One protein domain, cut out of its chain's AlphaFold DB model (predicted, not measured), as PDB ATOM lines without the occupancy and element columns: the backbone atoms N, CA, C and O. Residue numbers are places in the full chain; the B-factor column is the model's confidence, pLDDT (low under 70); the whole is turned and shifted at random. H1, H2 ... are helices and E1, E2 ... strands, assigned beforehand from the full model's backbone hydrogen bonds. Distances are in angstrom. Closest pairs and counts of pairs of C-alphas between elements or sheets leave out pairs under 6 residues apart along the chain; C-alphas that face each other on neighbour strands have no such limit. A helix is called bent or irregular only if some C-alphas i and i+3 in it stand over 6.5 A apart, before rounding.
ATOM      1  N   ALA A 131      34.080   1.404 -15.434       98.06
ATOM      2  CA  ALA A 131      34.156   1.332 -16.892       98.06
ATOM      3  C   ALA A 131      33.255   2.383 -17.560       98.06
ATOM      4  O   ALA A 131      33.696   3.079 -18.469       98.06
ATOM      5  N   GLN A 132      32.016   2.533 -17.085       98.38
ATOM      6  CA  GLN A 132      31.056   3.493 -17.633       98.38
ATOM      7  C   GLN A 132      31.505   4.948 -17.449       98.38
ATOM      8  O   GLN A 132      31.261   5.760 -18.335       98.38
ATOM      9  N   TYR A 133      32.204   5.280 -16.358       98.44
ATOM     10  CA  TYR A 133      32.820   6.600 -16.202       98.44
ATOM     11  C   TYR A 133      33.847   6.894 -17.298       98.44
ATOM     12  O   TYR A 133      33.834   7.985 -17.861       98.44
ATOM     13  N   LEU A 134      34.714   5.931 -17.628       98.38
ATOM     14  CA  LEU A 134      35.705   6.101 -18.696       98.38
ATOM     15  C   LEU A 134      35.030   6.297 -20.061       98.38
ATOM     16  O   LEU A 134      35.401   7.216 -20.792       98.38
ATOM     17  N   GLU A 135      34.000   5.503 -20.372       98.31
ATOM     18  CA  GLU A 135      33.220   5.674 -21.609       98.31
ATOM     19  C   GLU A 135      32.503   7.031 -21.654       98.31
ATOM     20  O   GLU A 135      32.489   7.702 -22.687       98.31
ATOM     21  N   GLN A 136      31.944   7.479 -20.526       98.06
ATOM     22  CA  GLN A 136      31.273   8.771 -20.433       98.06
ATOM     23  C   GLN A 136      32.240   9.922 -20.702       98.06
ATOM     24  O   GLN A 136      31.878  10.829 -21.446       98.06
ATOM     25  N   ILE A 137      33.464   9.878 -20.167       98.06
ATOM     26  CA  ILE A 137      34.490  10.890 -20.457       98.06
ATOM     27  C   ILE A 137      34.787  10.930 -21.962       98.06
ATOM     28  O   ILE A 137      34.774  12.005 -22.559       98.06
ATOM     29  N   LEU A 138      35.013   9.768 -22.582       97.62
ATOM     30  CA  LEU A 138      35.311   9.658 -24.017       97.62
ATOM     31  C   LEU A 138      34.151  10.111 -24.915       97.62
ATOM     32  O   LEU A 138      34.383  10.577 -26.028       97.62
ATOM     33  N   SER A 139      32.908  10.012 -24.437       97.88
ATOM     34  CA  SER A 139      31.717  10.450 -25.174       97.88
ATOM     35  C   SER A 139      31.575  11.976 -25.287       97.88
ATOM     36  O   SER A 139      30.838  12.465 -26.146       97.88
ATOM     37  N   ILE A 140      32.266  12.749 -24.438       98.12
ATOM     38  CA  ILE A 140      32.165  14.213 -24.418       98.12
ATOM     39  C   ILE A 140      33.065  14.784 -25.517       98.12
ATOM     40  O   ILE A 140      34.282  14.830 -25.360       98.12
ATOM     41  N   GLY A 141      32.487  15.224 -26.634       95.44
ATOM     42  CA  GLY A 141      33.256  15.707 -27.791       95.44
ATOM     43  C   GLY A 141      34.018  17.022 -27.571       95.44
ATOM     44  O   GLY A 141      35.094  17.196 -28.135       95.44
ATOM     45  N   ASP A 142      33.486  17.936 -26.756       96.69
ATOM     46  CA  ASP A 142      34.137  19.217 -26.460       96.69
ATOM     47  C   ASP A 142      35.212  19.067 -25.373       96.69
ATOM     48  O   ASP A 142      34.943  18.563 -24.279       96.69
ATOM     49  N   ILE A 143      36.432  19.526 -25.659       94.81
ATOM     50  CA  ILE A 143      37.598  19.304 -24.794       94.81
ATOM     51  C   ILE A 143      37.498  20.058 -23.463       94.81
ATOM     52  O   ILE A 143      37.907  19.526 -22.431       94.81
ATOM     53  N   GLN A 144      36.904  21.256 -23.456       95.31
ATOM     54  CA  GLN A 144      36.713  22.054 -22.241       95.31
ATOM     55  C   GLN A 144      35.654  21.423 -21.336       95.31
ATOM     56  O   GLN A 144      35.884  21.252 -20.139       95.31
ATOM     57  N   SER A 145      34.531  20.996 -21.912       97.31
ATOM     58  CA  SER A 145      33.473  20.269 -21.205       97.31
ATOM     59  C   SER A 145      33.982  18.943 -20.648       97.31
ATOM     60  O   SER A 145      33.679  18.586 -19.510       97.31
ATOM     61  N   ARG A 146      34.805  18.220 -21.418       96.56
ATOM     62  CA  ARG A 146      35.433  16.975 -20.967       96.56
ATOM     63  C   ARG A 146      36.405  17.227 -19.820       96.56
ATOM     64  O   ARG A 146      36.361  16.517 -18.819       96.56
ATOM     65  N   TRP A 147      37.266  18.235 -19.947       95.25
ATOM     66  CA  TRP A 147      38.192  18.634 -18.890       95.25
ATOM     67  C   TRP A 147      37.451  19.015 -17.609       95.25
ATOM     68  O   TRP A 147      37.809  18.550 -16.525       95.25
ATOM     69  N   HIS A 148      36.393  19.815 -17.732       96.00
ATOM     70  CA  HIS A 148      35.541  20.204 -16.616       96.00
ATOM     71  C   HIS A 148      34.925  18.979 -15.932       96.00
ATOM     72  O   HIS A 148      35.110  18.804 -14.731       96.00
ATOM     73  N   TYR A 149      34.317  18.076 -16.706       97.50
ATOM     74  CA  TYR A 149      33.729  16.841 -16.189       97.50
ATOM     75  C   TYR A 149      34.744  15.984 -15.419       97.50
ATOM     76  O   TYR A 149      34.453  15.499 -14.329       97.50
ATOM     77  N   VAL A 150      35.961  15.817 -15.949       96.50
ATOM     78  CA  VAL A 150      37.012  15.046 -15.266       96.50
ATOM     79  C   VAL A 150      37.459  15.734 -13.972       96.50
ATOM     80  O   VAL A 150      37.678  15.054 -12.971       96.50
ATOM     81  N   ASN A 151      37.558  17.067 -13.951       94.94
ATOM     82  CA  ASN A 151      37.874  17.812 -12.729       94.94
ATOM     83  C   ASN A 151      36.786  17.662 -11.659       94.94
ATOM     84  O   ASN A 151      37.113  17.467 -10.489       94.94
ATOM     85  N   GLU A 152      35.510  17.711 -12.041       96.06
ATOM     86  CA  GLU A 152      34.399  17.443 -11.121       96.06
ATOM     87  C   GLU A 152      34.437  15.999 -10.607       96.06
ATOM     88  O   GLU A 152      34.260  15.752  -9.411       96.06
ATOM     89  N   LEU A 153      34.747  15.047 -11.491       96.38
ATOM     90  CA  LEU A 153      34.823  13.629 -11.161       96.38
ATOM     91  C   LEU A 153      35.864  13.334 -10.075       96.38
ATOM     92  O   LEU A 153      35.584  12.535  -9.186       96.38
ATOM     93  N   VAL A 154      37.029  13.998 -10.091       95.81
ATOM     94  CA  VAL A 154      38.078  13.831  -9.058       95.81
ATOM     95  C   VAL A 154      37.528  14.035  -7.641       95.81
ATOM     96  O   VAL A 154      37.965  13.356  -6.710       95.81
ATOM     97  N   TYR A 155      36.566  14.944  -7.468       94.06
ATOM     98  CA  TYR A 155      36.008  15.313  -6.164       94.06
ATOM     99  C   TYR A 155      34.599  14.764  -5.913       94.06
ATOM    100  O   TYR A 155      34.016  15.040  -4.860       94.06
ATOM    101  N   ALA A 156      34.053  13.976  -6.841       94.88
ATOM    102  CA  ALA A 156      32.725  13.406  -6.700       94.88
ATOM    103  C   ALA A 156      32.660  12.431  -5.509       94.88
ATOM    104  O   ALA A 156      33.504  11.550  -5.326       94.88
ATOM    105  N   LYS A 157      31.625  12.587  -4.677       94.50
ATOM    106  CA  LYS A 157      31.440  11.829  -3.431       94.50
ATOM    107  C   LYS A 157      30.548  10.611  -3.632       94.50
ATOM    108  O   LYS A 157      29.486  10.512  -3.028       94.50
ATOM    109  N   ASN A 158      30.968   9.673  -4.474       94.75
ATOM    110  CA  ASN A 158      30.201   8.449  -4.716       94.75
ATOM    111  C   ASN A 158      30.974   7.174  -4.360       94.75
ATOM    112  O   ASN A 158      32.205   7.176  -4.250       94.75
ATOM    113  N   LYS A 159      30.224   6.080  -4.176       94.50
ATOM    114  CA  LYS A 159      30.777   4.768  -3.808       94.50
ATOM    115  C   LYS A 159      31.835   4.259  -4.797       94.50
ATOM    116  O   LYS A 159      32.877   3.797  -4.355       94.50
ATOM    117  N   GLU A 160      31.627   4.401  -6.104       95.94
ATOM    118  CA  GLU A 160      32.543   3.852  -7.118       95.94
ATOM    119  C   GLU A 160      33.943   4.482  -7.061       95.94
ATOM    120  O   GLU A 160      34.937   3.825  -7.366       95.94
ATOM    121  N   LEU A 161      34.036   5.748  -6.644       95.81
ATOM    122  CA  LEU A 161      35.294   6.491  -6.569       95.81
ATOM    123  C   LEU A 161      35.980   6.425  -5.211       95.81
ATOM    124  O   LEU A 161      37.205   6.559  -5.150       95.81
ATOM    125  N   LEU A 162      35.211   6.308  -4.127       96.88
ATOM    126  CA  LEU A 162      35.726   6.482  -2.768       96.88
ATOM    127  C   LEU A 162      35.602   5.235  -1.896       96.88
ATOM    128  O   LEU A 162      36.395   5.109  -0.967       96.88
ATOM    129  N   ALA A 163      34.668   4.325  -2.176       97.31
ATOM    130  CA  ALA A 163      34.554   3.077  -1.434       97.31
ATOM    131  C   ALA A 163      35.513   2.015  -1.986       97.31
ATOM    132  O   ALA A 163      35.831   1.978  -3.185       97.31
ATOM    133  N   ASP A 164      35.997   1.159  -1.097       97.75
ATOM    134  CA  ASP A 164      36.754  -0.030  -1.461       97.75
ATOM    135  C   ASP A 164      35.823  -1.186  -1.863       97.75
ATOM    136  O   ASP A 164      34.596  -1.064  -1.868       97.75
ATOM    137  N   ASP A 165      36.415  -2.307  -2.253       97.69
ATOM    138  CA  ASP A 165      35.697  -3.476  -2.753       97.69
ATOM    139  C   ASP A 165      35.087  -4.370  -1.652       97.69
ATOM    140  O   ASP A 165      34.437  -5.376  -1.959       97.69
ATOM    141  N   PHE A 166      35.321  -4.016  -0.386       97.44
ATOM    142  CA  PHE A 166      34.958  -4.769   0.814       97.44
ATOM    143  C   PHE A 166      34.053  -3.952   1.754       97.44
ATOM    144  O   PHE A 166      33.729  -4.415   2.842       97.44
ATOM    145  N   ALA A 167      33.618  -2.759   1.337       94.94
ATOM    146  CA  ALA A 167      32.882  -1.808   2.167       94.94
ATOM    147  C   ALA A 167      31.541  -2.335   2.698       94.94
ATOM    148  O   ALA A 167      31.077  -1.894   3.746       94.94
ATOM    149  N   ASP A 168      30.923  -3.267   1.971       94.12
ATOM    150  CA  ASP A 168      29.652  -3.890   2.342       94.12
ATOM    151  C   ASP A 168      29.856  -5.288   2.991       94.12
ATOM    152  O   ASP A 168      28.889  -6.026   3.173       94.12
ATOM    153  N   ILE A 169      31.098  -5.672   3.339       94.94
ATOM    154  CA  ILE A 169      31.449  -6.969   3.951       94.94
ATOM    155  C   ILE A 169      31.591  -6.821   5.468       94.94
ATOM    156  O   ILE A 169      32.192  -5.871   5.968       94.94
ATOM    157  N   HIS A 170      31.062  -7.787   6.221       92.75
ATOM    158  CA  HIS A 170      31.196  -7.797   7.674       92.75
ATOM    159  C   HIS A 170      32.634  -8.090   8.121       92.75
ATOM    160  O   HIS A 170      33.321  -8.936   7.552       92.75
ATOM    161  N   ASP A 171      33.074  -7.455   9.213       89.44
ATOM    162  CA  ASP A 171      34.445  -7.602   9.727       89.44
ATOM    163  C   ASP A 171      34.847  -9.061  10.007       89.44
ATOM    164  O   ASP A 171      36.014  -9.417   9.838       89.44
ATOM    165  N   CYS A 172      33.903  -9.926  10.400       91.50
ATOM    166  CA  CYS A 172      34.176 -11.345  10.639       91.50
ATOM    167  C   CYS A 172      34.450 -12.152   9.358       91.50
ATOM    168  O   CYS A 172      35.069 -13.206   9.444       91.50
ATOM    169  N   GLU A 173      34.027 -11.663   8.189       94.62
ATOM    170  CA  GLU A 173      34.199 -12.303   6.872       94.62
ATOM    171  C   GLU A 173      35.283 -11.614   6.026       94.62
ATOM    172  O   GLU A 173      35.676 -12.104   4.962       94.62
ATOM    173  N   LEU A 174      35.782 -10.464   6.491       93.62
ATOM    174  CA  LEU A 174      36.725  -9.631   5.754       93.62
ATOM    175  C   LEU A 174      38.010 -10.387   5.420       93.62
ATOM    176  O   LEU A 174      38.478 -10.326   4.286       93.62
ATOM    177  N   LEU A 175      38.573 -11.124   6.380       91.69
ATOM    178  CA  LEU A 175      39.817 -11.854   6.151       91.69
ATOM    179  C   LEU A 175      39.655 -12.921   5.064       91.69
ATOM    180  O   LEU A 175      40.490 -13.017   4.170       91.69
ATOM    181  N   ASP A 176      38.575 -13.693   5.109       94.00
ATOM    182  CA  ASP A 176      38.321 -14.733   4.111       94.00
ATOM    183  C   ASP A 176      38.038 -14.126   2.729       94.00
ATOM    184  O   ASP A 176      38.492 -14.639   1.703       94.00
ATOM    185  N   SER A 177      37.396 -12.957   2.694       95.12
ATOM    186  CA  SER A 177      37.192 -12.184   1.465       95.12
ATOM    187  C   SER A 177      38.512 -11.672   0.876       95.12
ATOM    188  O   SER A 177      38.739 -11.779  -0.331       95.12
ATOM    189  N   LEU A 178      39.430 -11.173   1.708       94.69
ATOM    190  CA  LEU A 178      40.770 -10.774   1.268       94.69
ATOM    191  C   LEU A 178      41.570 -11.986   0.762       94.69
ATOM    192  O   LEU A 178      42.191 -11.909  -0.298       94.69
ATOM    193  N   LYS A 179      41.487 -13.131   1.453       92.88
ATOM    194  CA  LYS A 179      42.116 -14.391   1.021       92.88
ATOM    195  C   LYS A 179      41.621 -14.862  -0.332       92.88
ATOM    196  O   LYS A 179      42.433 -15.181  -1.192       92.88
ATOM    197  N   SER A 180      40.310 -14.842  -0.553       92.94
ATOM    198  CA  SER A 180      39.729 -15.237  -1.842       92.94
ATOM    199  C   SER A 180      40.116 -14.320  -3.008       92.94
ATOM    200  O   SER A 180      40.032 -14.733  -4.160       92.94
ATOM    201  N   THR A 181      40.576 -13.094  -2.731       94.19
ATOM    202  CA  THR A 181      41.104 -12.196  -3.769       94.19
ATOM    203  C   THR A 181      42.486 -12.638  -4.254       94.19
ATOM    204  O   THR A 181      42.801 -12.484  -5.431       94.19
ATOM    205  N   LEU A 182      43.313 -13.181  -3.358       92.88
ATOM    206  CA  LEU A 182      44.692 -13.598  -3.624       92.88
ATOM    207  C   LEU A 182      44.830 -15.112  -3.439       92.88
ATOM    208  O   LEU A 182      45.573 -15.575  -2.573       92.88
ATOM    209  N   CYS A 183      44.080 -15.877  -4.234       85.56
ATOM    210  CA  CYS A 183      44.105 -17.335  -4.203       85.56
ATOM    211  C   CYS A 183      44.112 -17.962  -5.605       85.56
ATOM    212  O   CYS A 183      43.822 -17.321  -6.623       85.56
ATOM    213  N   GLY A 184      44.411 -19.260  -5.645       82.00
ATOM    214  CA  GLY A 184      44.344 -20.075  -6.857       82.00
ATOM    215  C   GLY A 184      45.627 -20.054  -7.692       82.00
ATOM    216  O   GLY A 184      46.697 -19.680  -7.225       82.00
ATOM    217  N   SER A 185      45.525 -20.510  -8.945       81.88
ATOM    218  CA  SER A 185      46.679 -20.760  -9.829       81.88
ATOM    219  C   SER A 185      47.186 -19.539 -10.604       81.88
ATOM    220  O   SER A 185      48.161 -19.648 -11.351       81.88
ATOM    221  N   LYS A 186      46.524 -18.386 -10.455       88.00
ATOM    222  CA  LYS A 186      46.941 -17.113 -11.057       88.00
ATOM    223  C   LYS A 186      48.197 -16.573 -10.352       88.00
ATOM    224  O   LYS A 186      48.647 -17.112  -9.340       88.00
ATOM    225  N   LEU A 187      48.789 -15.517 -10.906       88.38
ATOM    226  CA  LEU A 187      49.824 -14.751 -10.211       88.38
ATOM    227  C   LEU A 187      49.148 -13.746  -9.266       88.38
ATOM    228  O   LEU A 187      48.472 -12.823  -9.722       88.38
ATOM    229  N   ASN A 188      49.315 -13.946  -7.963       92.31
ATOM    230  CA  ASN A 188      48.699 -13.169  -6.893       92.31
ATOM    231  C   ASN A 188      49.655 -12.067  -6.428       92.31
ATOM    232  O   ASN A 188      50.743 -12.339  -5.918       92.31
ATOM    233  N   ILE A 189      49.245 -10.814  -6.600       94.94
ATOM    234  CA  ILE A 189      50.080  -9.641  -6.349       94.94
ATOM    235  C   ILE A 189      49.397  -8.747  -5.319       94.94
ATOM    236  O   ILE A 189      48.255  -8.320  -5.502       94.94
ATOM    237  N   LEU A 190      50.129  -8.421  -4.260       96.31
ATOM    238  CA  LEU A 190      49.729  -7.447  -3.257       96.31
ATOM    239  C   LEU A 190      50.506  -6.145  -3.465       96.31
ATOM    240  O   LEU A 190      51.735  -6.150  -3.495       96.31
ATOM    241  N   ILE A 191      49.803  -5.020  -3.583       96.75
ATOM    242  CA  ILE A 191      50.412  -3.695  -3.760       96.75
ATOM    243  C   ILE A 191      50.037  -2.799  -2.582       96.75
ATOM    244  O   ILE A 191      48.857  -2.559  -2.329       96.75
ATOM    245  N   PHE A 192      51.033  -2.249  -1.892       95.31
ATOM    246  CA  PHE A 192      50.828  -1.222  -0.873       95.31
ATOM    247  C   PHE A 192      50.951   0.169  -1.495       95.31
ATOM    248  O   PHE A 192      52.011   0.549  -1.973       95.31
ATOM    249  N   GLY A 193      49.876   0.950  -1.447       95.75
ATOM    250  CA  GLY A 193      49.798   2.313  -1.965       95.75
ATOM    251  C   GLY A 193      49.087   2.398  -3.316       95.75
ATOM    252  O   GLY A 193      49.624   1.999  -4.347       95.75
ATOM    253  N   ALA A 194      47.918   3.040  -3.330       96.62
ATOM    254  CA  ALA A 194      47.168   3.395  -4.536       96.62
ATOM    255  C   ALA A 194      47.549   4.793  -5.048       96.62
ATOM    256  O   ALA A 194      46.711   5.610  -5.426       96.62
ATOM    257  N   GLY A 195      48.840   5.123  -4.996       95.69
ATOM    258  CA  GLY A 195      49.376   6.314  -5.651       95.69
ATOM    259  C   GLY A 195      49.558   6.091  -7.150       95.69
ATOM    260  O   GLY A 195      49.437   4.970  -7.638       95.69
ATOM    261  N   VAL A 196      49.939   7.145  -7.873       93.50
ATOM    262  CA  VAL A 196      50.234   7.068  -9.318       93.50
ATOM    263  C   VAL A 196      51.130   5.882  -9.708       93.50
ATOM    264  O   VAL A 196      50.846   5.236 -10.705       93.50
ATOM    265  N   VAL A 197      52.155   5.550  -8.910       92.69
ATOM    266  CA  VAL A 197      53.072   4.427  -9.186       92.69
ATOM    267  C   VAL A 197      52.362   3.079  -9.060       92.69
ATOM    268  O   VAL A 197      52.384   2.296 -10.004       92.69
ATOM    269  N   GLY A 198      51.695   2.818  -7.930       96.62
ATOM    270  CA  GLY A 198      50.992   1.552  -7.700       96.62
ATOM    271  C   GLY A 198      49.847   1.339  -8.689       96.62
ATOM    272  O   GLY A 198      49.697   0.253  -9.244       96.62
ATOM    273  N   LEU A 199      49.093   2.402  -8.983       97.75
ATOM    274  CA  LEU A 199      48.010   2.382  -9.964       97.75
ATOM    275  C   LEU A 199      48.517   2.157 -11.392       97.75
ATOM    276  O   LEU A 199      47.949   1.340 -12.112       97.75
ATOM    277  N   ALA A 200      49.576   2.856 -11.803       94.88
ATOM    278  CA  ALA A 200      50.196   2.670 -13.111       94.88
ATOM    279  C   ALA A 200      50.715   1.237 -13.281       94.88
ATOM    280  O   ALA A 200      50.443   0.599 -14.293       94.88
ATOM    281  N   PHE A 201      51.405   0.714 -12.265       94.31
ATOM    282  CA  PHE A 201      51.940  -0.642 -12.277       94.31
ATOM    283  C   PHE A 201      50.832  -1.700 -12.368       94.31
ATOM    284  O   PHE A 201      50.887  -2.581 -13.226       94.31
ATOM    285  N   ALA A 202      49.789  -1.587 -11.540       97.50
ATOM    286  CA  ALA A 202      48.647  -2.497 -11.587       97.50
ATOM    287  C   ALA A 202      47.929  -2.455 -12.944       97.50
ATOM    288  O   ALA A 202      47.596  -3.506 -13.492       97.50
ATOM    289  N   ASN A 203      47.755  -1.259 -13.516       96.75
ATOM    290  CA  ASN A 203      47.096  -1.095 -14.808       96.75
ATOM    291  C   ASN A 203      47.937  -1.698 -15.936       96.75
ATOM    292  O   ASN A 203      47.386  -2.365 -16.812       96.75
ATOM    293  N   ALA A 204      49.262  -1.535 -15.874       93.88
ATOM    294  CA  ALA A 204      50.185  -2.147 -16.818       93.88
ATOM    295  C   ALA A 204      50.105  -3.676 -16.796       93.88
ATOM    296  O   ALA A 204      49.978  -4.322 -17.841       93.88
ATOM    297  N   LEU A 205      50.099  -4.258 -15.596       92.50
ATOM    298  CA  LEU A 205      49.967  -5.701 -15.421       92.50
ATOM    299  C   LEU A 205      48.607  -6.220 -15.879       92.50
ATOM    300  O   LEU A 205      48.556  -7.217 -16.592       92.50
ATOM    301  N   LYS A 206      47.508  -5.554 -15.516       94.62
ATOM    302  CA  LYS A 206      46.165  -5.959 -15.945       94.62
ATOM    303  C   LYS A 206      45.966  -5.823 -17.448       94.62
ATOM    304  O   LYS A 206      45.357  -6.699 -18.048       94.62
ATOM    305  N   THR A 207      46.517  -4.791 -18.073       91.75
ATOM    306  CA  THR A 207      46.458  -4.635 -19.533       91.75
ATOM    307  C   THR A 207      47.276  -5.717 -20.240       91.75
ATOM    308  O   THR A 207      46.818  -6.283 -21.228       91.75
ATOM    309  N   SER A 208      48.450  -6.062 -19.703       88.25
ATOM    310  CA  SER A 208      49.362  -7.031 -20.328       88.25
ATOM    311  C   SER A 208      48.974  -8.492 -20.077       88.25
ATOM    312  O   SER A 208      49.163  -9.344 -20.942       88.25
ATOM    313  N   LEU A 209      48.471  -8.803 -18.880       89.00
ATOM    314  CA  LEU A 209      48.253 -10.174 -18.402       89.00
ATOM    315  C   LEU A 209      46.774 -10.504 -18.164       89.00
ATOM    316  O   LEU A 209      46.427 -11.680 -18.041       89.00
ATOM    317  N   GLY A 210      45.897  -9.499 -18.108       90.50
ATOM    318  CA  GLY A 210      44.452  -9.663 -17.965       90.50
ATOM    319  C   GLY A 210      44.067 -10.558 -16.791       90.50
ATOM    320  O   GLY A 210      44.411 -10.307 -15.635       90.50
ATOM    321  N   GLU A 211      43.364 -11.639 -17.114       90.94
ATOM    322  CA  GLU A 211      42.864 -12.613 -16.147       90.94
ATOM    323  C   GLU A 211      43.943 -13.506 -15.528       90.94
ATOM    324  O   GLU A 211      43.644 -14.234 -14.585       90.94
ATOM    325  N   LEU A 212      45.189 -13.468 -16.009       89.75
ATOM    326  CA  LEU A 212      46.284 -14.282 -15.465       89.75
ATOM    327  C   LEU A 212      46.831 -13.750 -14.131       89.75
ATOM    328  O   LEU A 212      47.600 -14.449 -13.468       89.75
ATOM    329  N   VAL A 213      46.436 -12.537 -13.731       93.38
ATOM    330  CA  VAL A 213      46.863 -11.903 -12.478       93.38
ATOM    331  C   VAL A 213      45.680 -11.546 -11.583       93.38
ATOM    332  O   VAL A 213      44.681 -10.969 -12.027       93.38
ATOM    333  N   ASN A 214      45.837 -11.831 -10.296       96.75
ATOM    334  CA  ASN A 214      45.011 -11.290  -9.228       96.75
ATOM    335  C   ASN A 214      45.786 -10.159  -8.557       96.75
ATOM    336  O   ASN A 214      46.939 -10.349  -8.175       96.75
ATOM    337  N   ILE A 215      45.168  -8.986  -8.419       98.06
ATOM    338  CA  ILE A 215      45.806  -7.830  -7.783       98.06
ATOM    339  C   ILE A 215      44.899  -7.317  -6.671       98.06
ATOM    340  O   ILE A 215      43.746  -6.957  -6.925       98.06
ATOM    341  N   LEU A 216      45.452  -7.259  -5.459       98.31
ATOM    342  CA  LEU A 216      44.877  -6.558  -4.317       98.31
ATOM    343  C   LEU A 216      45.741  -5.337  -4.009       98.31
ATOM    344  O   LEU A 216      46.954  -5.452  -3.836       98.31
ATOM    345  N   MET A 217      45.116  -4.168  -3.920       98.12
ATOM    346  CA  MET A 217      45.791  -2.916  -3.600       98.12
ATOM    347  C   MET A 217      45.303  -2.356  -2.267       98.12
ATOM    348  O   MET A 217      44.102  -2.185  -2.067       98.12
ATOM    349  N   ILE A 218      46.238  -2.045  -1.372       96.94
ATOM    350  CA  ILE A 218      45.960  -1.487  -0.047       96.94
ATOM    351  C   ILE A 218      46.277   0.009  -0.037       96.94
ATOM    352  O   ILE A 218      47.351   0.419  -0.469       96.94
ATOM    353  N   GLU A 219      45.369   0.836   0.477       95.50
ATOM    354  CA  GLU A 219      45.541   2.292   0.570       95.50
ATOM    355  C   GLU A 219      45.148   2.814   1.955       95.50
ATOM    356  O   GLU A 219      44.115   2.433   2.501       95.50
ATOM    357  N   ASN A 220      45.954   3.725   2.506       94.12
ATOM    358  CA  ASN A 220      45.770   4.271   3.854       94.12
ATOM    359  C   ASN A 220      45.383   5.759   3.874       94.12
ATOM    360  O   ASN A 220      45.077   6.311   4.932       94.12
ATOM    361  N   ARG A 221      45.353   6.440   2.721       92.62
ATOM    362  CA  ARG A 221      44.800   7.795   2.577       92.62
ATOM    363  C   ARG A 221      43.276   7.736   2.652       92.62
ATOM    364  O   ARG A 221      42.590   7.842   1.636       92.62
ATOM    365  N   ILE A 222      42.750   7.586   3.863       94.12
ATOM    366  CA  ILE A 222      41.329   7.330   4.114       94.12
ATOM    367  C   ILE A 222      40.668   8.386   4.999       94.12
ATOM    368  O   ILE A 222      41.328   9.071   5.784       94.12
ATOM    369  N   TYR A 223      39.353   8.542   4.847       93.06
ATOM    370  CA  TYR A 223      38.525   9.214   5.850       93.06
ATOM    371  C   TYR A 223      38.281   8.253   7.015       93.06
ATOM    372  O   TYR A 223      38.620   8.545   8.164       93.06
ATOM    373  N   THR A 224      37.771   7.072   6.682       93.81
ATOM    374  CA  THR A 224      37.498   5.942   7.573       93.81
ATOM    375  C   THR A 224      37.835   4.651   6.839       93.81
ATOM    376  O   THR A 224      37.998   4.665   5.618       93.81
ATOM    377  N   LYS A 225      37.910   3.526   7.560       95.19
ATOM    378  CA  LYS A 225      38.025   2.200   6.939       95.19
ATOM    379  C   LYS A 225      37.001   2.064   5.800       95.19
ATOM    380  O   LYS A 225      35.876   2.555   5.932       95.19
ATOM    381  N   HIS A 226      37.423   1.471   4.690       96.88
ATOM    382  CA  HIS A 226      36.672   1.302   3.443       96.88
ATOM    383  C   HIS A 226      36.376   2.568   2.627       96.88
ATOM    384  O   HIS A 226      35.863   2.445   1.517       96.88
ATOM    385  N   ILE A 227      36.706   3.776   3.105       97.00
ATOM    386  CA  ILE A 227      36.414   5.035   2.400       97.00
ATOM    387  C   ILE A 227      37.683   5.877   2.249       97.00
ATOM    388  O   ILE A 227      38.141   6.527   3.196       97.00
ATOM    389  N   LYS A 228      38.233   5.939   1.030       96.12
ATOM    390  CA  LYS A 228      39.426   6.743   0.741       96.12
ATOM    391  C   LYS A 228      39.130   8.240   0.637       96.12
ATOM    392  O   LYS A 228      38.022   8.665   0.309       96.12
ATOM    393  N   LYS A 229      40.164   9.055   0.847       95.06
ATOM    394  CA  LYS A 229      40.161  10.473   0.469       95.06
ATOM    395  C   LYS A 229      40.306  10.602  -1.063       95.06
ATOM    396  O   LYS A 229      40.956   9.758  -1.688       95.06
ATOM    397  N   PRO A 230      39.735  11.644  -1.693       95.44
ATOM    398  CA  PRO A 230      40.036  11.985  -3.080       95.44
ATOM    399  C   PRO A 230      41.533  12.226  -3.299       95.44
ATOM    400  O   PRO A 230      42.249  12.634  -2.381       95.44
ATOM    401  N   TYR A 231      42.006  12.024  -4.528       95.62
ATOM    402  CA  TYR A 231      43.356  12.444  -4.897       95.62
ATOM    403  C   TYR A 231      43.392  13.974  -5.007       95.62
ATOM    404  O   TYR A 231      42.565  14.572  -5.684       95.62
ATOM    405  N   THR A 232      44.345  14.625  -4.339       90.44
ATOM    406  CA  THR A 232      44.395  16.100  -4.233       90.44
ATOM    407  C   THR A 232      45.625  16.725  -4.888       90.44
ATOM    408  O   THR A 232      45.772  17.945  -4.908       90.44
ATOM    409  N   ARG A 233      46.539  15.909  -5.422       86.81
ATOM    410  CA  ARG A 233      47.793  16.391  -6.011       86.81
ATOM    411  C   ARG A 233      47.538  17.052  -7.362       86.81
ATOM    412  O   ARG A 233      47.485  16.381  -8.382       86.81
ATOM    413  N   ASN A 234      47.442  18.374  -7.373       84.56
ATOM    414  CA  ASN A 234      47.217  19.150  -8.592       84.56
ATOM    415  C   ASN A 234      48.526  19.505  -9.331       84.56
ATOM    416  O   ASN A 234      48.747  20.653  -9.702       84.56
ATOM    417  N   TRP A 235      49.454  18.554  -9.456       81.75
ATOM    418  CA  TRP A 235      50.743  18.786 -10.121       81.75
ATOM    419  C   TRP A 235      50.650  18.344 -11.568       81.75
ATOM    420  O   TRP A 235      50.367  17.171 -11.808       81.75
ATOM    421  N   LEU A 236      50.894  19.255 -12.508       82.06
ATOM    422  CA  LEU A 236      50.830  18.933 -13.927       82.06
ATOM    423  C   LEU A 236      51.901  17.904 -14.301       82.06
ATOM    424  O   LEU A 236      53.086  18.087 -14.017       82.06
ATOM    425  N   THR A 237      51.487  16.821 -14.950       81.81
ATOM    426  CA  THR A 237      52.403  15.817 -15.480       81.81
ATOM    427  C   THR A 237      53.077  16.333 -16.745       81.81
ATOM    428  O   THR A 237      52.430  16.919 -17.609       81.81
ATOM    429  N   ASN A 238      54.374  16.062 -16.882       79.06
ATOM    430  CA  ASN A 238      55.122  16.274 -18.118       79.06
ATOM    431  C   ASN A 238      55.711  14.938 -18.574       79.06
ATOM    432  O   ASN A 238      56.910  14.697 -18.431       79.06
ATOM    433  N   ILE A 239      54.845  14.030 -19.025       82.62
ATOM    434  CA  ILE A 239      55.236  12.650 -19.312       82.62
ATOM    435  C   ILE A 239      54.966  12.334 -20.779       82.62
ATOM    436  O   ILE A 239      53.902  12.661 -21.298       82.62
ATOM    437  N   SER A 240      55.940  11.725 -21.454       85.94
ATOM    438  CA  SER A 240      55.814  11.380 -22.870       85.94
ATOM    439  C   SER A 240      54.757  10.297 -23.098       85.94
ATOM    440  O   SER A 240      54.700   9.308 -22.363       85.94
ATOM    441  N   ASN A 241      53.990  10.440 -24.180       82.44
ATOM    442  CA  ASN A 241      53.038   9.447 -24.679       82.44
ATOM    443  C   ASN A 241      53.693   8.075 -24.919       82.44
ATOM    444  O   ASN A 241      53.023   7.051 -24.785       82.44
ATOM    445  N   ALA A 242      54.993   8.049 -25.237       83.44
ATOM    446  CA  ALA A 242      55.741   6.819 -25.491       83.44
ATOM    447  C   ALA A 242      55.846   5.906 -24.257       83.44
ATOM    448  O   ALA A 242      55.975   4.699 -24.410       83.44
ATOM    449  N   LEU A 243      55.759   6.457 -23.040       78.00
ATOM    450  CA  LEU A 243      55.867   5.671 -21.803       78.00
ATOM    451  C   LEU A 243      54.598   4.869 -21.470       78.00
ATOM    452  O   LEU A 243      54.648   3.976 -20.631       78.00
ATOM    453  N   TYR A 244      53.468   5.193 -22.102       75.25
ATOM    454  CA  TYR A 244      52.148   4.630 -21.777       75.25
ATOM    455  C   TYR A 244      51.556   3.823 -22.922       75.25
ATOM    456  O   TYR A 244      50.622   3.047 -22.717       75.25
ATOM    457  N   GLN A 245      52.079   4.031 -24.129       73.69
ATOM    458  CA  GLN A 245      51.648   3.303 -25.302       73.69
ATOM    459  C   GLN A 245      51.858   1.800 -25.075       73.69
ATOM    460  O   GLN A 245      52.901   1.384 -24.583       73.69
ATOM    461  N   ASP A 246      50.823   1.018 -25.374       77.44
ATOM    462  CA  ASP A 246      50.768  -0.450 -25.288       77.44
ATOM    463  C   ASP A 246      50.761  -1.063 -23.879       77.44
ATOM    464  O   ASP A 246      50.410  -2.233 -23.734       77.44
ATOM    465  N   PHE A 247      51.060  -0.289 -22.835       81.38
ATOM    466  CA  PHE A 247      51.052  -0.795 -21.461       81.38
ATOM    467  C   PHE A 247      49.787  -0.425 -20.692       81.38
ATOM    468  O   PHE A 247      49.398  -1.159 -19.799       81.38
ATOM    469  N   PHE A 248      49.123   0.682 -21.009       90.50
ATOM    470  CA  PHE A 248      48.009   1.187 -20.199       90.50
ATOM    471  C   PHE A 248      46.653   0.913 -20.846       90.50
ATOM    472  O   PHE A 248      46.565   0.679 -22.052       90.50
ATOM    473  N   ASP A 249      45.585   1.001 -20.046       94.12
ATOM    474  CA  ASP A 249      44.214   0.908 -20.551       94.12
ATOM    475  C   ASP A 249      44.021   1.904 -21.715       94.12
ATOM    476  O   ASP A 249      44.222   3.114 -21.524       94.12
ATOM    477  N   PRO A 250      43.619   1.433 -22.914       93.69
ATOM    478  CA  PRO A 250      43.504   2.278 -24.098       93.69
ATOM    479  C   PRO A 250      42.600   3.498 -23.908       93.69
ATOM    480  O   PRO A 250      42.830   4.534 -24.530       93.69
ATOM    481  N   ARG A 251      41.595   3.410 -23.028       96.31
ATOM    482  CA  ARG A 251      40.669   4.512 -22.737       96.31
ATOM    483  C   ARG A 251      41.353   5.609 -21.942       96.31
ATOM    484  O   ARG A 251      41.185   6.782 -22.256       96.31
ATOM    485  N   VAL A 252      42.170   5.236 -20.956       94.88
ATOM    486  CA  VAL A 252      42.985   6.198 -20.201       94.88
ATOM    487  C   VAL A 252      43.974   6.877 -21.140       94.88
ATOM    488  O   VAL A 252      44.041   8.102 -21.162       94.88
ATOM    489  N   VAL A 253      44.681   6.106 -21.971       92.50
ATOM    490  CA  VAL A 253      45.632   6.658 -22.949       92.50
ATOM    491  C   VAL A 253      44.939   7.625 -23.915       92.50
ATOM    492  O   VAL A 253      45.473   8.702 -24.172       92.50
ATOM    493  N   ALA A 254      43.748   7.283 -24.415       92.69
ATOM    494  CA  ALA A 254      42.967   8.156 -25.291       92.69
ATOM    495  C   ALA A 254      42.604   9.486 -24.608       92.69
ATOM    496  O   ALA A 254      42.874  10.549 -25.167       92.69
ATOM    497  N   ILE A 255      42.092   9.444 -23.372       93.56
ATOM    498  CA  ILE A 255      41.759  10.649 -22.593       93.56
ATOM    499  C   ILE A 255      43.004  11.527 -22.378       93.56
ATOM    500  O   ILE A 255      42.970  12.730 -22.630       93.56
ATOM    501  N   LEU A 256      44.118  10.932 -21.938       91.81
ATOM    502  CA  LEU A 256      45.351  11.661 -21.617       91.81
ATOM    503  C   LEU A 256      45.995  12.314 -22.848       91.81
ATOM    504  O   LEU A 256      46.485  13.443 -22.757       91.81
ATOM    505  N   ARG A 257      45.976  11.627 -23.998       89.94
ATOM    506  CA  ARG A 257      46.484  12.160 -25.273       89.94
ATOM    507  C   ARG A 257      45.678  13.353 -25.763       89.94
ATOM    508  O   ARG A 257      46.247  14.257 -26.363       89.94
ATOM    509  N   GLU A 258      44.371  13.365 -25.526       91.50
ATOM    510  CA  GLU A 258      43.529  14.478 -25.954       91.50
ATOM    511  C   GLU A 258      43.767  15.753 -25.144       91.50
ATOM    512  O   GLU A 258      43.730  16.833 -25.722       91.50
ATOM    513  N   PHE A 259      44.062  15.651 -23.846       93.25
ATOM    514  CA  PHE A 259      44.399  16.825 -23.030       93.25
ATOM    515  C   PHE A 259      45.826  17.336 -23.260       93.25
ATOM    516  O   PHE A 259      46.097  18.528 -23.091       93.25
ATOM    517  N   GLY A 260      46.736  16.442 -23.640       91.38
ATOM    518  CA  GLY A 260      48.126  16.765 -23.926       91.38
ATOM    519  C   GLY A 260      48.350  17.527 -25.235       91.38
ATOM    520  O   GLY A 260      47.486  17.607 -26.108       91.38
ATOM    521  N   ASN A 261      49.554  18.081 -25.371       89.62
ATOM    522  CA  ASN A 261      50.042  18.735 -26.579       89.62
ATOM    523  C   ASN A 261      51.314  18.041 -27.100       89.62
ATOM    524  O   ASN A 261      52.259  17.795 -26.345       89.62
ATOM    525  N   GLY A 262      51.357  17.765 -28.407       87.69
ATOM    526  CA  GLY A 262      52.436  17.003 -29.046       87.69
ATOM    527  C   GLY A 262      52.542  15.570 -28.512       87.69
ATOM    528  O   GLY A 262      51.536  14.892 -28.317       87.69
ATOM    529  N   ASP A 263      53.768  15.118 -28.237       87.25
ATOM    530  CA  ASP A 263      54.059  13.755 -27.758       87.25
ATOM    531  C   ASP A 263      54.002  13.603 -26.230       87.25
ATOM    532  O   ASP A 263      54.657  12.726 -25.659       87.25
ATOM    533  N   TYR A 264      53.243  14.461 -25.550       88.56
ATOM    534  CA  TYR A 264      53.139  14.490 -24.093       88.56
ATOM    535  C   TYR A 264      51.698  14.341 -23.629       88.56
ATOM    536  O   TYR A 264      50.770  14.817 -24.277       88.56
ATOM    537  N   MET A 265      51.537  13.746 -22.451       83.31
ATOM    538  CA  MET A 265      50.298  13.758 -21.689       83.31
ATOM    539  C   MET A 265      50.311  14.950 -20.737       83.31
ATOM    540  O   MET A 265      51.240  15.110 -19.937       83.31
ATOM    541  N   GLY A 266      49.262  15.764 -20.798       75.31
ATOM    542  CA  GLY A 266      49.046  16.860 -19.866       75.31
ATOM    543  C   GLY A 266      47.819  16.568 -19.021       75.31
ATOM    544  O   GLY A 266      46.708  16.676 -19.515       75.31
ATOM    545  N   VAL A 267      48.000  16.202 -17.755       88.69
ATOM    546  CA  VAL A 267      46.949  16.251 -16.727       88.69
ATOM    547  C   VAL A 267      47.597  16.466 -15.361       88.69
ATOM    548  O   VAL A 267      48.750  16.088 -15.164       88.69
ATOM    549  N   PRO A 268      46.911  17.052 -14.377       89.69
ATOM    550  CA  PRO A 268      47.387  17.012 -13.011       89.69
ATOM    551  C   PRO A 268      47.362  15.582 -12.439       89.69
ATOM    552  O   PRO A 268      46.558  14.740 -12.851       89.69
ATOM    553  N   LEU A 269      48.249  15.288 -11.483       92.00
ATOM    554  CA  LEU A 269      48.392  13.947 -10.898       92.00
ATOM    555  C   LEU A 269      47.086  13.386 -10.323       92.00
ATOM    556  O   LEU A 269      46.841  12.195 -10.464       92.00
ATOM    557  N   ASN A 270      46.236  14.209  -9.711       95.19
ATOM    558  CA  ASN A 270      44.938  13.772  -9.194       95.19
ATOM    559  C   ASN A 270      44.013  13.216 -10.291       95.19
ATOM    560  O   ASN A 270      43.334  12.216 -10.054       95.19
ATOM    561  N   ILE A 271      44.012  13.815 -11.485       95.44
ATOM    562  CA  ILE A 271      43.279  13.320 -12.650       95.44
ATOM    563  C   ILE A 271      43.888  11.996 -13.103       95.44
ATOM    564  O   ILE A 271      43.160  11.015 -13.232       95.44
ATOM    565  N   LEU A 272      45.215  11.929 -13.271       95.25
ATOM    566  CA  LEU A 272      45.894  10.691 -13.666       95.25
ATOM    567  C   LEU A 272      45.599   9.542 -12.687       95.25
ATOM    568  O   LEU A 272      45.217   8.454 -13.107       95.25
ATOM    569  N   GLU A 273      45.722   9.788 -11.381       97.12
ATOM    570  CA  GLU A 273      45.406   8.812 -10.334       97.12
ATOM    571  C   GLU A 273      43.932   8.385 -10.385       97.12
ATOM    572  O   GLU A 273      43.633   7.201 -10.253       97.12
ATOM    573  N   THR A 274      43.002   9.313 -10.625       97.81
ATOM    574  CA  THR A 274      41.566   8.997 -10.728       97.81
ATOM    575  C   THR A 274      41.265   8.123 -11.944       97.81
ATOM    576  O   THR A 274      40.567   7.117 -11.818       97.81
ATOM    577  N   LEU A 275      41.829   8.452 -13.109       97.50
ATOM    578  CA  LEU A 275      41.650   7.672 -14.335       97.50
ATOM    579  C   LEU A 275      42.251   6.268 -14.203       97.50
ATOM    580  O   LEU A 275      41.595   5.286 -14.548       97.50
ATOM    581  N   LEU A 276      43.461   6.152 -13.648       97.50
ATOM    582  CA  LEU A 276      44.094   4.852 -13.412       97.50
ATOM    583  C   LEU A 276      43.354   4.034 -12.353       97.50
ATOM    584  O   LEU A 276      43.286   2.814 -12.466       97.50
ATOM    585  N   PHE A 277      42.798   4.676 -11.327       98.50
ATOM    586  CA  PHE A 277      41.968   4.008 -10.327       98.50
ATOM    587  C   PHE A 277      40.722   3.384 -10.962       98.50
ATOM    588  O   PHE A 277      40.476   2.190 -10.779       98.50
ATOM    589  N   LEU A 278      39.992   4.160 -11.770       98.44
ATOM    590  CA  LEU A 278      38.829   3.674 -12.514       98.44
ATOM    591  C   LEU A 278      39.207   2.534 -13.468       98.44
ATOM    592  O   LEU A 278      38.543   1.501 -13.481       98.44
ATOM    593  N   ALA A 279      40.298   2.677 -14.221       98.19
ATOM    594  CA  ALA A 279      40.746   1.643 -15.151       98.19
ATOM    595  C   ALA A 279      41.128   0.341 -14.439       98.19
ATOM    596  O   ALA A 279      40.679  -0.731 -14.834       98.19
ATOM    597  N   ASN A 280      41.881   0.425 -13.340       98.50
ATOM    598  CA  ASN A 280      42.222  -0.740 -12.524       98.50
ATOM    599  C   ASN A 280      40.979  -1.453 -11.990       98.50
ATOM    600  O   ASN A 280      40.874  -2.673 -12.116       98.50
ATOM    601  N   ARG A 281      40.021  -0.704 -11.432       97.81
ATOM    602  CA  ARG A 281      38.760  -1.273 -10.937       97.81
ATOM    603  C   ARG A 281      37.951  -1.912 -12.068       97.81
ATOM    604  O   ARG A 281      37.477  -3.034 -11.918       97.81
ATOM    605  N   ALA A 282      37.868  -1.258 -13.227       97.94
ATOM    606  CA  ALA A 282      37.212  -1.800 -14.419       97.94
ATOM    607  C   ALA A 282      37.873  -3.090 -14.945       97.94
ATOM    608  O   ALA A 282      37.189  -3.923 -15.534       97.94
ATOM    609  N   GLN A 283      39.178  -3.266 -14.722       97.31
ATOM    610  CA  GLN A 283      39.951  -4.465 -15.071       97.31
ATOM    611  C   GLN A 283      39.991  -5.517 -13.937       97.31
ATOM    612  O   GLN A 283      40.745  -6.492 -14.006       97.31
ATOM    613  N   GLY A 284      39.206  -5.330 -12.871       97.38
ATOM    614  CA  GLY A 284      39.081  -6.294 -11.777       97.38
ATOM    615  C   GLY A 284      40.231  -6.284 -10.765       97.38
ATOM    616  O   GLY A 284      40.404  -7.261 -10.037       97.38
ATOM    617  N   THR A 285      41.041  -5.223 -10.704       98.25
ATOM    618  CA  THR A 285      41.906  -4.977  -9.537       98.25
ATOM    619  C   THR A 285      41.027  -4.635  -8.338       98.25
ATOM    620  O   THR A 285      40.152  -3.772  -8.434       98.25
ATOM    621  N   ARG A 286      41.262  -5.306  -7.208       98.31
ATOM    622  CA  ARG A 286      40.491  -5.118  -5.974       98.31
ATOM    623  C   ARG A 286      41.225  -4.164  -5.042       98.31
ATOM    624  O   ARG A 286      42.452  -4.205  -4.944       98.31
ATOM    625  N   PHE A 287      40.476  -3.333  -4.330       98.50
ATOM    626  CA  PHE A 287      41.016  -2.343  -3.407       98.50
ATOM    627  C   PHE A 287      40.549  -2.602  -1.980       98.50
ATOM    628  O   PHE A 287      39.374  -2.886  -1.764       98.50
ATOM    629  N   TYR A 288      41.457  -2.440  -1.020       97.88
ATOM    630  CA  TYR A 288      41.172  -2.453   0.413       97.88
ATOM    631  C   TYR A 288      41.702  -1.172   1.067       97.88
ATOM    632  O   TYR A 288      42.883  -0.840   0.942       97.88
ATOM    633  N   PHE A 289      40.829  -0.422   1.736       97.62
ATOM    634  CA  PHE A 289      41.153   0.883   2.316       97.62
ATOM    635  C   PHE A 289      41.189   0.796   3.840       97.62
ATOM    636  O   PHE A 289      40.152   0.742   4.499       97.62
ATOM    637  N   ASP A 290      42.393   0.814   4.405       94.56
ATOM    638  CA  ASP A 290      42.621   0.678   5.842       94.56
ATOM    639  C   ASP A 290      43.960   1.323   6.223       94.56
ATOM    640  O   ASP A 290      44.970   1.140   5.544       94.56
ATOM    641  N   ASP A 291      43.974   2.096   7.307       91.00
ATOM    642  CA  ASP A 291      45.179   2.694   7.883       91.00
ATOM    643  C   ASP A 291      45.811   1.806   8.969       91.00
ATOM    644  O   ASP A 291      46.919   2.093   9.420       91.00
ATOM    645  N   ASN A 292      45.151   0.699   9.326       90.00
ATOM    646  CA  ASN A 292      45.561  -0.273  10.341       90.00
ATOM    647  C   ASN A 292      45.638  -1.716   9.799       90.00
ATOM    648  O   ASN A 292      45.472  -2.682  10.553       90.00
ATOM    649  N   PHE A 293      45.900  -1.885   8.499       85.94
ATOM    650  CA  PHE A 293      46.040  -3.214   7.901       85.94
ATOM    651  C   PHE A 293      47.195  -4.002   8.538       85.94
ATOM    652  O   PHE A 293      48.240  -3.458   8.902       85.94
ATOM    653  N   LYS A 294      47.028  -5.323   8.641       84.81
ATOM    654  CA  LYS A 294      48.049  -6.213   9.205       84.81
ATOM    655  C   LYS A 294      48.892  -6.830   8.098       84.81
ATOM    656  O   LYS A 294      48.364  -7.473   7.196       84.81
ATOM    657  N   LEU A 295      50.217  -6.742   8.230       83.94
ATOM    658  CA  LEU A 295      51.157  -7.424   7.329       83.94
ATOM    659  C   LEU A 295      51.064  -8.956   7.404       83.94
ATOM    660  O   LEU A 295      51.555  -9.639   6.508       83.94
ATOM    661  N   SER A 296      50.408  -9.512   8.432       82.25
ATOM    662  CA  SER A 296      50.124 -10.949   8.502       82.25
ATOM    663  C   SER A 296      49.297 -11.439   7.310       82.25
ATOM    664  O   SER A 296      49.469 -12.586   6.910       82.25
ATOM    665  N   LEU A 297      48.530 -10.553   6.655       83.44
ATOM    666  CA  LEU A 297      47.813 -10.846   5.412       83.44
ATOM    667  C   LEU A 297      48.728 -11.443   4.330       83.44
ATOM    668  O   LEU A 297      48.308 -12.334   3.602       83.44
ATOM    669  N   ILE A 298      49.996 -11.021   4.257       85.31
ATOM    670  CA  ILE A 298      50.969 -11.566   3.294       85.31
ATOM    671  C   ILE A 298      51.160 -13.076   3.503       85.31
ATOM    672  O   ILE A 298      51.294 -13.816   2.539       85.31
ATOM    673  N   LYS A 299      51.162 -13.535   4.762       81.62
ATOM    674  CA  LYS A 299      51.324 -14.953   5.128       81.62
ATOM    675  C   LYS A 299      50.013 -15.730   5.088       81.62
ATOM    676  O   LYS A 299      50.024 -16.949   4.986       81.62
ATOM    677  N   GLU A 300      48.899 -15.030   5.257       83.00
ATOM    678  CA  GLU A 300      47.560 -15.617   5.328       83.00
ATOM    679  C   GLU A 300      46.920 -15.798   3.942       83.00
ATOM    680  O   GLU A 300      45.849 -16.397   3.853       83.00
ATOM    681  N   THR A 301      47.560 -15.295   2.884       84.81
ATOM    682  CA  THR A 301      47.123 -15.364   1.482       84.81
ATOM    683  C   THR A 301      48.156 -16.095   0.624       84.81
ATOM    684  O   THR A 301      49.324 -16.176   1.002       84.81
ATOM    685  N   ASP A 302      47.766 -16.556  -0.569       86.00
ATOM    686  CA  ASP A 302      48.691 -17.166  -1.538       86.00
ATOM    687  C   ASP A 302      49.453 -16.083  -2.333       86.00
ATOM    688  O   ASP A 302      49.577 -16.165  -3.556       86.00
ATOM    689  N   THR A 303      49.905 -15.018  -1.657       89.38
ATOM    690  CA  THR A 303      50.598 -13.889  -2.294       89.38
ATOM    691  C   THR A 303      51.947 -14.333  -2.854       89.38
ATOM    692  O   THR A 303      52.807 -14.822  -2.121       89.38
ATOM    693  N   ASP A 304      52.167 -14.079  -4.141       84.44
ATOM    694  CA  ASP A 304      53.424 -14.391  -4.824       84.44
ATOM    695  C   ASP A 304      54.392 -13.213  -4.827       84.44
ATOM    696  O   ASP A 304      55.602 -13.391  -4.692       84.44
ATOM    697  N   ILE A 305      53.858 -12.005  -5.026       87.69
ATOM    698  CA  ILE A 305      54.637 -10.777  -5.165       87.69
ATOM    699  C   ILE A 305      54.027  -9.697  -4.280       87.69
ATOM    700  O   ILE A 305      52.823  -9.446  -4.322       87.69
ATOM    701  N   VAL A 306      54.886  -9.023  -3.519       89.31
ATOM    702  CA  VAL A 306      54.543  -7.826  -2.752       89.31
ATOM    703  C   VAL A 306      55.265  -6.633  -3.365       89.31
ATOM    704  O   VAL A 306      56.476  -6.685  -3.569       89.31
ATOM    705  N   ILE A 307      54.529  -5.557  -3.633       90.12
ATOM    706  CA  ILE A 307      55.068  -4.302  -4.161       90.12
ATOM    707  C   ILE A 307      54.813  -3.185  -3.155       90.12
ATOM    708  O   ILE A 307      53.663  -2.889  -2.825       90.12
ATOM    709  N   ASP A 308      55.879  -2.525  -2.706       88.88
ATOM    710  CA  ASP A 308      55.769  -1.265  -1.977       88.88
ATOM    711  C   ASP A 308      55.724  -0.086  -2.961       88.88
ATOM    712  O   ASP A 308      56.731   0.314  -3.542       88.88
ATOM    713  N   ALA A 309      54.534   0.484  -3.137       93.31
ATOM    714  CA  ALA A 309      54.285   1.702  -3.902       93.31
ATOM    715  C   ALA A 309      53.882   2.885  -2.995       93.31
ATOM    716  O   ALA A 309      53.280   3.862  -3.455       93.31
TER     717      ALA A 309
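Overview. This is residues 131 to 309 of the 491 residues of an uncharacterized protein of Gloeomargarita lithophora Alchichica-D10 (UniProt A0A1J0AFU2). A four-stranded parallel sheet, with H5 packed on one face and H4 on the other, makes one half of an elongated domain, and a cluster of the helices H1, H2, H6 and H7 makes the other half. H7 lies in the middle, side by side with H5. The printed part has 179 residues with eight named helices and five named strands, in the order H1 H2 H3 H4 E1 H5 E2 E3 H6 H7 E4 H8 E5; the sheet's order is E4 E2 E1 E5, and the class is mixed. The whole is compact, with a radius of gyration of the C-alphas of 16.3 A, and spans 48 by 31 by 25 A.

Arrangement. In the sheet E4, residues 286 to 289, and E5, residues 305 to 308, are edge strands; E2, residues 213 to 219, and E1, residues 187 to 192, are inner ones. Within hydrogen-bond range are N 217 and O 286 of E2 and E4 at 2.9 A, N 189 and O 214 of E1 and E2 at 2.8 A, and N 190 and O 305 of E1 and E5 at 2.9 A. H5, residues 196 to 212, is on the sheet over E2 and E1, at a height of 9.3 A. H4, residues 171 to 181, is on the opposite face over E4 and E2, at a height of 11.4 A. E1, H5 and E2 form a strand-helix-strand unit, parallel neighbours with a helix between, its crossover right-handed; E4, H8, residues 297 to 300, and E5 form a split one, with E2 and E1 between its strands, also right-handed. H8 only grazes the sheet, with residues 297 to 298. The hub is H7, residues 269 to 282; it touches H5 at a shallow tilt of 21 degrees, the same way, the closest C-alphas being those of Val 196 and Glu 273, 5.2 A. H7 touches H1, residues 131 to 139, at a steep tilt of 55 degrees, closest at the C-alphas of Ala 131 and Ala 282, 5.0 A. Residues 150 to 154 alone of H2, residues 143 to 155, touch H7, about perpendicular at 79 degrees, closest at the C-alphas of Val 154 and Thr 274, 6.2 A. H7 and H6, residues 250 to 259, form a hairpin but only just touch, with 3 pairs of C-alphas within 8 A. H3, residues 159 to 162, is close to H7 but not clearly touching, and E3, residues 222 to 224, pairs with no named strand. Every O i to N i+4 pair is within hydrogen-bond range in H1, H6 and H7, against 8 of 9 in H2, 5 of 7 in H4 and 11 of 13 in H5; H3 and H8 are too short for one.

Along the chain. H1 begins at C-alpha 131 (34.156, 1.332, -16.892), and E5 ends at C-alpha 308 (55.769, -1.265, -1.977). H5 is 22.6 A long, H7 19.6 A, E2 19.3 A and H2 19.1 A. H4 and H5 are irregular: C-alphas 172 and 175 are 7.2 A apart, and 208 and 211 are 9.5 A apart.

Size, cuts and confidence. The C-alphas farthest apart, those of Cys 172 and Gly 262, are 52.1 A apart. The link from E3 to H6, residues 225 to 249, is long. The printed part has no cut, and no printed residue has a pLDDT under 70.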